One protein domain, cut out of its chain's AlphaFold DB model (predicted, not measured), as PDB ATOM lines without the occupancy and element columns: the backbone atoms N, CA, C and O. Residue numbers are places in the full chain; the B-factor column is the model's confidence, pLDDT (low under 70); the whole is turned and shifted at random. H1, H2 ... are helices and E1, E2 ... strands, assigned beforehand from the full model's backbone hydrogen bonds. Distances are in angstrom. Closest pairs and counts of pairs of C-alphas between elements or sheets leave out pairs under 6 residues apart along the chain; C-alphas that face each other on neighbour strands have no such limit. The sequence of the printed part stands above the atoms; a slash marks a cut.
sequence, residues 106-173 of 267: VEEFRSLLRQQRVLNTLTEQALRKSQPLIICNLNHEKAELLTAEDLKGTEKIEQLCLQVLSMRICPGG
ATOM      1  N   VAL A 106       8.761  -3.503  27.324       79.06
ATOM      2  CA  VAL A 106       7.308  -3.263  27.356       79.06
ATOM      3  C   VAL A 106       6.524  -4.572  27.493       79.06
ATOM      4  O   VAL A 106       5.524  -4.623  28.211       79.06
ATOM      5  N   GLU A 107       6.963  -5.648  26.837       81.38
ATOM      6  CA  GLU A 107       6.298  -6.952  26.922       81.38
ATOM      7  C   GLU A 107       6.601  -7.672  28.252       81.38
ATOM      8  O   GLU A 107       5.712  -8.305  28.835       81.38
ATOM      9  N   GLU A 108       7.813  -7.511  28.794       82.69
ATOM     10  CA  GLU A 108       8.163  -7.927  30.158       82.69
ATOM     11  C   GLU A 108       7.311  -7.184  31.192       82.69
ATOM     12  O   GLU A 108       6.705  -7.810  32.063       82.69
ATOM     13  N   PHE A 109       7.162  -5.867  31.044       85.12
ATOM     14  CA  PHE A 109       6.320  -5.047  31.912       85.12
ATOM     15  C   PHE A 109       4.844  -5.475  31.867       85.12
ATOM     16  O   PHE A 109       4.199  -5.625  32.907       85.12
ATOM     17  N   ARG A 110       4.302  -5.762  30.675       86.69
ATOM     18  CA  ARG A 110       2.942  -6.314  30.524       86.69
ATOM     19  C   ARG A 110       2.792  -7.671  31.205       86.69
ATOM     20  O   ARG A 110       1.771  -7.928  31.848       86.69
ATOM     21  N   SER A 111       3.800  -8.528  31.082       83.25
ATOM     22  CA  SER A 111       3.825  -9.844  31.725       83.25
ATOM     23  C   SER A 111       3.846  -9.722  33.251       83.25
ATOM     24  O   SER A 111       3.059 -10.389  33.927       83.25
ATOM     25  N   LEU A 112       4.653  -8.805  33.793       86.56
ATOM     26  CA  LEU A 112       4.691  -8.487  35.223       86.56
ATOM     27  C   LEU A 112       3.346  -7.958  35.723       86.56
ATOM     28  O   LEU A 112       2.844  -8.433  36.740       86.56
ATOM     29  N   LEU A 113       2.712  -7.047  34.983       88.31
ATOM     30  CA  LEU A 113       1.410  -6.499  35.361       88.31
ATOM     31  C   LEU A 113       0.321  -7.582  35.385       88.31
ATOM     32  O   LEU A 113      -0.511  -7.615  36.294       88.31
ATOM     33  N   ARG A 114       0.327  -8.500  34.409       89.94
ATOM     34  CA  ARG A 114      -0.569  -9.669  34.396       89.94
ATOM     35  C   ARG A 114      -0.314 -10.572  35.606       89.94
ATOM     36  O   ARG A 114      -1.271 -10.995  36.254       89.94
ATOM     37  N   GLN A 115       0.951 -10.825  35.947       87.75
ATOM     38  CA  GLN A 115       1.329 -11.626  37.114       87.75
ATOM     39  C   GLN A 115       0.893 -10.966  38.433       87.75
ATOM     40  O   GLN A 115       0.300 -11.637  39.278       87.75
ATOM     41  N   GLN A 116       1.106  -9.657  38.590       90.25
ATOM     42  CA  GLN A 116       0.639  -8.868  39.735       90.25
ATOM     43  C   GLN A 116      -0.891  -8.953  39.883       90.25
ATOM     44  O   GLN A 116      -1.394  -9.219  40.970       90.25
ATOM     45  N   ARG A 117      -1.608  -8.861  38.752       90.94
ATOM     46  CA  ARG A 117      -2.992  -9.325  38.507       90.94
ATOM     47  C   ARG A 117      -3.433 -10.512  39.351       90.94
ATOM     48  O   ARG A 117      -4.316 -10.467  40.214       90.94
ATOM     49  N   VAL A 118      -2.805 -11.621  38.985       89.75
ATOM     50  CA  VAL A 118      -3.110 -12.954  39.485       89.75
ATOM     51  C   VAL A 118      -2.760 -13.050  40.963       89.75
ATOM     52  O   VAL A 118      -3.577 -13.546  41.735       89.75
ATOM     53  N   LEU A 119      -1.595 -12.533  41.368       89.62
ATOM     54  CA  LEU A 119      -1.157 -12.550  42.763       89.62
ATOM     55  C   LEU A 119      -2.109 -11.765  43.667       89.62
ATOM     56  O   LEU A 119      -2.571 -12.331  44.650       89.62
ATOM     57  N   ASN A 120      -2.489 -10.540  43.290       90.88
ATOM     58  CA  ASN A 120      -3.446  -9.730  44.049       90.88
ATOM     59  C   ASN A 120      -4.805 -10.423  44.185       90.88
ATOM     60  O   ASN A 120      -5.426 -10.411  45.242       90.88
ATOM     61  N   THR A 121      -5.273 -11.077  43.122       91.19
ATOM     62  CA  THR A 121      -6.533 -11.830  43.182       91.19
ATOM     63  C   THR A 121      -6.433 -13.006  44.158       91.19
ATOM     64  O   THR A 121      -7.377 -13.288  44.898       91.19
ATOM     65  N   LEU A 122      -5.297 -13.703  44.165       88.62
ATOM     66  CA  LEU A 122      -5.051 -14.856  45.028       88.62
ATOM     67  C   LEU A 122      -4.925 -14.427  46.500       88.62
ATOM     68  O   LEU A 122      -5.547 -15.046  47.364       88.62
ATOM     69  N   THR A 123      -4.192 -13.348  46.784       90.88
ATOM     70  CA  THR A 123      -4.041 -12.794  48.139       90.88
ATOM     71  C   THR A 123      -5.370 -12.300  48.695       90.88
ATOM     72  O   THR A 123      -5.731 -12.682  49.803       90.88
ATOM     73  N   GLU A 124      -6.165 -11.573  47.910       92.19
ATOM     74  CA  GLU A 124      -7.514 -11.141  48.298       92.19
ATOM     75  C   GLU A 124      -8.427 -12.323  48.651       92.19
ATOM     76  O   GLU A 124      -9.142 -12.316  49.658       92.19
ATOM     77  N   GLN A 125      -8.400 -13.386  47.844       88.81
ATOM     78  CA  GLN A 125      -9.176 -14.592  48.130       88.81
ATOM     79  C   GLN A 125      -8.714 -15.303  49.405       88.81
ATOM     80  O   GLN A 125      -9.551 -15.847  50.129       88.81
ATOM     81  N   ALA A 126      -7.407 -15.317  49.664       88.12
ATOM     82  CA  ALA A 126      -6.817 -15.911  50.853       88.12
ATOM     83  C   ALA A 126      -7.200 -15.119  52.113       88.12
ATOM     84  O   ALA A 126      -7.670 -15.716  53.082       88.12
ATOM     85  N   LEU A 127      -7.129 -13.783  52.055       89.12
ATOM     86  CA  LEU A 127      -7.544 -12.874  53.126       89.12
ATOM     87  C   LEU A 127      -9.022 -13.053  53.485       89.12
ATOM     88  O   LEU A 127      -9.352 -13.247  54.650       89.12
ATOM     89  N   ARG A 128      -9.916 -13.102  52.488       88.88
ATOM     90  CA  ARG A 128     -11.361 -13.316  52.720       88.88
ATOM     91  C   ARG A 128     -11.696 -14.635  53.404       88.88
ATOM     92  O   ARG A 128     -12.772 -14.770  53.977       88.88
ATOM     93  N   LYS A 129     -10.818 -15.630  53.283       86.38
ATOM     94  CA  LYS A 129     -10.987 -16.957  53.884       86.38
ATOM     95  C   LYS A 129     -10.123 -17.146  55.130       86.38
ATOM     96  O   LYS A 129     -10.108 -18.255  55.661       86.38
ATOM     97  N   SER A 130      -9.382 -16.116  55.549       87.00
ATOM     98  CA  SER A 130      -8.358 -16.186  56.595       87.00
ATOM     99  C   SER A 130      -7.394 -17.363  56.396       87.00
ATOM    100  O   SER A 130      -7.022 -18.058  57.341       87.00
ATOM    101  N   GLN A 131      -7.032 -17.626  55.138       85.31
ATOM    102  CA  GLN A 131      -6.148 -18.721  54.751       85.31
ATOM    103  C   GLN A 131      -4.729 -18.190  54.547       85.31
ATOM    104  O   GLN A 131      -4.520 -17.358  53.665       85.31
ATOM    105  N   PRO A 132      -3.732 -18.673  55.305       87.94
ATOM    106  CA  PRO A 132      -2.359 -18.239  55.107       87.94
ATOM    107  C   PRO A 132      -1.790 -18.774  53.786       87.94
ATOM    108  O   PRO A 132      -2.041 -19.916  53.377       87.94
ATOM    109  N   LEU A 133      -0.983 -17.938  53.136       90.25
ATOM    110  CA  LEU A 133      -0.198 -18.290  51.958       90.25
ATOM    111  C   LEU A 133       1.242 -18.607  52.373       90.25
ATOM    112  O   LEU A 133       1.791 -17.985  53.277       90.25
ATOM    113  N   ILE A 134       1.857 -19.575  51.701       89.38
ATOM    114  CA  ILE A 134       3.258 -19.962  51.875       89.38
ATOM    115  C   ILE A 134       4.004 -19.634  50.587       89.38
ATOM    116  O   ILE A 134       3.578 -20.054  49.508       89.38
ATOM    117  N   ILE A 135       5.136 -18.942  50.712       90.62
ATOM    118  CA  ILE A 135       6.098 -18.740  49.627       90.62
ATOM    119  C   ILE A 135       7.245 -19.726  49.838       90.62
ATOM    120  O   ILE A 135       7.912 -19.693  50.869       90.62
ATOM    121  N   CYS A 136       7.452 -20.646  48.901       86.50
ATOM    122  CA  CYS A 136       8.466 -21.679  49.054       86.50
ATOM    123  C   CYS A 136       8.956 -22.266  47.724       86.50
ATOM    124  O   CYS A 136       8.283 -22.178  46.698       86.50
ATOM    125  N   ASN A 137      10.113 -22.929  47.776       84.00
ATOM    126  CA  ASN A 137      10.661 -23.770  46.708       84.00
ATOM    127  C   ASN A 137      10.704 -25.257  47.139       84.00
ATOM    128  O   ASN A 137      11.642 -25.989  46.842       84.00
ATOM    129  N   LEU A 138       9.712 -25.717  47.910       74.50
ATOM    130  CA  LEU A 138       9.742 -27.060  48.519       74.50
ATOM    131  C   LEU A 138       9.640 -28.199  47.499       74.50
ATOM    132  O   LEU A 138      10.111 -29.301  47.758       74.50
ATOM    133  N   ASN A 139       9.011 -27.949  46.351       70.62
ATOM    134  CA  ASN A 139       8.783 -28.988  45.352       70.62
ATOM    135  C   ASN A 139       9.985 -29.185  44.413       70.62
ATOM    136  O   ASN A 139       9.969 -30.125  43.625       70.62
ATOM    137  N   HIS A 140      10.993 -28.300  44.458       68.94
ATOM    138  CA  HIS A 140      12.167 -28.331  43.576       68.94
ATOM    139  C   HIS A 140      11.844 -28.432  42.068       68.94
ATOM    140  O   HIS A 140      12.718 -28.764  41.273       68.94
ATOM    141  N   GLU A 141      10.620 -28.094  41.641       72.62
ATOM    142  CA  GLU A 141      10.163 -28.189  40.239       72.62
ATOM    143  C   GLU A 141      11.017 -27.351  39.279       72.62
ATOM    144  O   GLU A 141      11.093 -27.631  38.089       72.62
ATOM    145  N   LYS A 142      11.682 -26.327  39.815       74.00
ATOM    146  CA  LYS A 142      12.555 -25.406  39.090       74.00
ATOM    147  C   LYS A 142      14.034 -25.559  39.487       74.00
ATOM    148  O   LYS A 142      14.828 -24.659  39.236       74.00
ATOM    149  N   ALA A 143      14.429 -26.672  40.119       70.56
ATOM    150  CA  ALA A 143      15.802 -26.878  40.600       70.56
ATOM    151  C   ALA A 143      16.853 -26.922  39.479       70.56
ATOM    152  O   ALA A 143      17.990 -26.517  39.705       70.56
ATOM    153  N   GLU A 144      16.468 -27.323  38.265       73.19
ATOM    154  CA  GLU A 144      17.343 -27.300  37.082       73.19
ATOM    155  C   GLU A 144      17.834 -25.880  36.738       73.19
ATOM    156  O   GLU A 144      18.925 -25.719  36.192       73.19
ATOM    157  N   LEU A 145      17.078 -24.839  37.123       69.38
ATOM    158  CA  LEU A 145      17.462 -23.435  36.928       69.38
ATOM    159  C   LEU A 145      18.608 -22.998  37.854       69.38
ATOM    160  O   LEU A 145      19.327 -22.058  37.529       69.38
ATOM    161  N   LEU A 146      18.799 -23.679  38.990       67.44
ATOM    162  CA  LEU A 146      19.861 -23.377  39.959       67.44
ATOM    163  C   LEU A 146      21.197 -24.040  39.597       67.44
ATOM    164  O   LEU A 146      22.242 -23.607  40.074       67.44
ATOM    165  N   THR A 147      21.174 -25.086  38.767       64.94
ATOM    166  CA  THR A 147      22.365 -25.855  38.364       64.94
ATOM    167  C   THR A 147      22.944 -25.428  37.017       64.94
ATOM    168  O   THR A 147      23.890 -26.051  36.541       64.94
ATOM    169  N   ALA A 148      22.384 -24.399  36.375       66.44
ATOM    170  CA  ALA A 148      22.890 -23.900  35.101       66.44
ATOM    171  C   ALA A 148      24.329 -23.364  35.261       66.44
ATOM    172  O   ALA A 148      24.606 -22.513  36.100       66.44
ATOM    173  N   GLU A 149      25.253 -23.865  34.441       59.06
ATOM    174  CA  GLU A 149      26.713 -23.693  34.576       59.06
ATOM    175  C   GLU A 149      27.243 -22.271  34.277       59.06
ATOM    176  O   GLU A 149      28.444 -22.029  34.377       59.06
ATOM    177  N   ASP A 150      26.368 -21.314  33.944       62.94
ATOM    178  CA  ASP A 150      26.744 -19.994  33.403       62.94
ATOM    179  C   ASP A 150      26.394 -18.800  34.324       62.94
ATOM    180  O   ASP A 150      26.318 -17.642  33.900       62.94
ATOM    181  N   LEU A 151      26.185 -19.052  35.621       66.56
ATOM    182  CA  LEU A 151      25.828 -18.019  36.604       66.56
ATOM    183  C   LEU A 151      27.052 -17.231  37.083       66.56
ATOM    184  O   LEU A 151      27.536 -17.387  38.202       66.56
ATOM    185  N   LYS A 152      27.566 -16.345  36.224       72.94
ATOM    186  CA  LYS A 152      28.535 -15.317  36.629       72.94
ATOM    187  C   LYS A 152      27.816 -14.061  37.130       72.94
ATOM    188  O   LYS A 152      27.199 -13.356  36.333       72.94
ATOM    189  N   GLY A 153      27.962 -13.772  38.424       77.94
ATOM    190  CA  GLY A 153      27.477 -12.555  39.091       77.94
ATOM    191  C   GLY A 153      26.480 -12.846  40.216       77.94
ATOM    192  O   GLY A 153      25.630 -13.721  40.071       77.94
ATOM    193  N   THR A 154      26.588 -12.118  41.331       77.50
ATOM    194  CA  THR A 154      25.709 -12.256  42.509       77.50
ATOM    195  C   THR A 154      24.256 -11.921  42.177       77.50
ATOM    196  O   THR A 154      23.366 -12.697  42.508       77.50
ATOM    197  N   GLU A 155      24.026 -10.859  41.404       80.62
ATOM    198  CA  GLU A 155      22.689 -10.405  40.985       80.62
ATOM    199  C   GLU A 155      21.905 -11.484  40.220       80.62
ATOM    200  O   GLU A 155      20.716 -11.690  40.448       80.62
ATOM    201  N   LYS A 156      22.576 -12.238  39.338       81.62
ATOM    202  CA  LYS A 156      21.933 -13.319  38.572       81.62
ATOM    203  C   LYS A 156      21.534 -14.496  39.455       81.62
ATOM    204  O   LYS A 156      20.513 -15.134  39.209       81.62
ATOM    205  N   ILE A 157      22.344 -14.794  40.470       82.31
ATOM    206  CA  ILE A 157      22.055 -15.855  41.439       82.31
ATOM    207  C   ILE A 157      20.852 -15.447  42.289       82.31
ATOM    208  O   ILE A 157      19.937 -16.245  42.466       82.31
ATOM    209  N   GLU A 158      20.814 -14.202  42.761       84.19
ATOM    210  CA  GLU A 158      19.686 -13.656  43.521       84.19
ATOM    211  C   GLU A 158      18.391 -13.665  42.704       84.19
ATOM    212  O   GLU A 158      17.366 -14.165  43.173       84.19
ATOM    213  N   GLN A 159      18.445 -13.205  41.451       83.19
ATOM    214  CA  GLN A 159      17.298 -13.219  40.545       83.19
ATOM    215  C   GLN A 159      16.761 -14.638  40.337       83.19
ATOM    216  O   GLN A 159      15.549 -14.859  40.386       83.19
ATOM    217  N   LEU A 160      17.651 -15.618  40.167       82.44
ATOM    218  CA  LEU A 160      17.249 -17.014  40.059       82.44
ATOM    219  C   LEU A 160      16.632 -17.526  41.346       82.44
ATOM    220  O   LEU A 160      15.543 -18.086  41.277       82.44
ATOM    221  N   CYS A 161      17.262 -17.289  42.500       81.56
ATOM    222  CA  CYS A 161      16.732 -17.666  43.811       81.56
ATOM    223  C   CYS A 161      15.287 -17.184  43.999       81.56
ATOM    224  O   CYS A 161      14.443 -17.961  44.448       81.56
ATOM    225  N   LEU A 162      14.984 -15.948  43.587       85.38
ATOM    226  CA  LEU A 162      13.628 -15.397  43.612       85.38
ATOM    227  C   LEU A 162      12.700 -16.073  42.592       85.38
ATOM    228  O   LEU A 162      11.558 -16.400  42.916       85.38
ATOM    229  N   GLN A 163      13.180 -16.345  41.378       83.00
ATOM    230  CA  GLN A 163      12.392 -16.968  40.309       83.00
ATOM    231  C   GLN A 163      11.993 -18.428  40.611       83.00
ATOM    232  O   GLN A 163      10.991 -18.927  40.073       83.00
ATOM    233  N   VAL A 164      12.741 -19.122  41.481       85.69
ATOM    234  CA  VAL A 164      12.420 -20.495  41.914       85.69
ATOM    235  C   VAL A 164      11.277 -20.541  42.933       85.69
ATOM    236  O   VAL A 164      10.658 -21.590  43.109       85.69
ATOM    237  N   LEU A 165      10.962 -19.424  43.594       87.44
ATOM    238  CA  LEU A 165       9.903 -19.376  44.599       87.44
ATOM    239  C   LEU A 165       8.513 -19.574  43.972       87.44
ATOM    240  O   LEU A 165       8.243 -19.226  42.819       87.44
ATOM    241  N   SER A 166       7.609 -20.148  44.763       86.31
ATOM    242  CA  SER A 166       6.203 -20.356  44.417       86.31
ATOM    243  C   SER A 166       5.310 -19.991  45.598       86.31
ATOM    244  O   SER A 166       5.666 -20.257  46.745       86.31
ATOM    245  N   MET A 167       4.154 -19.387  45.326       86.62
ATOM    246  CA  MET A 167       3.162 -19.032  46.341       86.62
ATOM    247  C   MET A 167       2.003 -20.030  46.306       86.62
ATOM    248  O   MET A 167       1.461 -20.319  45.239       86.62
ATOM    249  N   ARG A 168       1.612 -20.567  47.463       85.12
ATOM    250  CA  ARG A 168       0.541 -21.569  47.580       85.12
ATOM    251  C   ARG A 168      -0.276 -21.386  48.850       85.12
ATOM    252  O   ARG A 168       0.229 -20.892  49.851       85.12
ATOM    253  N   ILE A 169      -1.517 -21.858  48.832       85.44
ATOM    254  CA  ILE A 169      -2.353 -21.942  50.035       85.44
ATOM    255  C   ILE A 169      -1.758 -22.992  50.976       85.44
ATOM    256  O   ILE A 169      -1.410 -24.089  50.530       85.44
ATOM    257  N   CYS A 170      -1.646 -22.661  52.263       80.06
ATOM    258  CA  CYS A 170      -1.223 -23.598  53.296       80.06
ATOM    259  C   CYS A 170      -2.300 -24.682  53.511       80.06
ATOM    260  O   CYS A 170      -3.403 -24.368  53.973       80.06
ATOM    261  N   PRO A 171      -2.033 -25.960  53.182       68.88
ATOM    262  CA  PRO A 171      -2.997 -27.025  53.415       68.88
ATOM    263  C   PRO A 171      -3.095 -27.323  54.918       68.88
ATOM    264  O   PRO A 171      -2.115 -27.716  55.543       68.88
ATOM    265  N   GLY A 172      -4.292 -27.167  55.491       67.94
ATOM    266  CA  GLY A 172      -4.571 -27.509  56.892       67.94
ATOM    267  C   GLY A 172      -4.387 -26.377  57.912       67.94
ATOM    268  O   GLY A 172      -4.431 -26.651  59.108       67.94
ATOM    269  N   GLY A 173      -4.204 -25.126  57.475       57.28
ATOM    270  CA  GLY A 173      -4.134 -23.972  58.375       57.28
ATOM    271  C   GLY A 173      -5.487 -23.661  59.019       57.28
ATOM    272  O   GLY A 173      -6.480 -23.471  58.316       57.28
TER     273      GLY A 173
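What this domain is: This is residues 106 to 173 of the 267 residues of a protein of Zea mays (UniProt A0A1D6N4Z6). A two-stranded ribbon, E1 beside E2, joins two arms: the long helix H1 slants away from the ribbon as one limb of an open V, while H2 and the loop of residues 137 to 153 extend the other limb past the end where E1 stops and E2 starts. Residues 106 to 118 of H1 stick out free. The printed part has 68 residues, with named elements in the order H1, E1, H2, E2, an antiparallel sheet E1 - E2, and the class mostly helix. It is loose, with a radius of gyration of the C-alphas of 14.9 A, and flat, spanning 43 by 33 by 17 A.

Where its parts are: E1 is residues 133 to 136, beginning at C-alpha 133 (-0.198, -18.290, 51.958). E2 is residues 166 to 169, ending at C-alpha 169 (-2.353, -21.942, 50.035). H1, residues 106 to 128, measures 33.1 A from C-alpha 106 (7.308, -3.263, 27.356) to C-alpha 128. H2, residues 154 to 163, measures 14.3 A.

How they stand to each other: E1 and E2 are antiparallel neighbours, with 149 degrees between their directions. The C-alphas of 135 and 167 face each other at 4.4 A. N 134 and O 168 are within hydrogen-bond range at 2.8 A, as are N 166 and O 136 at 2.9 A. The closest C-alphas of H1 and E1 are those of Ala 126 and Leu 133, 7.1 A apart. Those of H1 and E2 are Ala 126 and Ile 169, at 7.5 A. H1 and H2 are apart. In H1 and H2 every O i to N i+4 pair is within hydrogen-bond range.

The domain as a whole: The two C-alphas farthest apart, of Arg 128 and Glu 149, are 43.4 A apart. The printed part has no cut. The links H1 to E1 and H2 to E2 are tight; E1 to H2, 17 residues, is long. The mean pLDDT of the printed part is 81.4, with residues 140, 145 to 151 and 171 to 173 under 70.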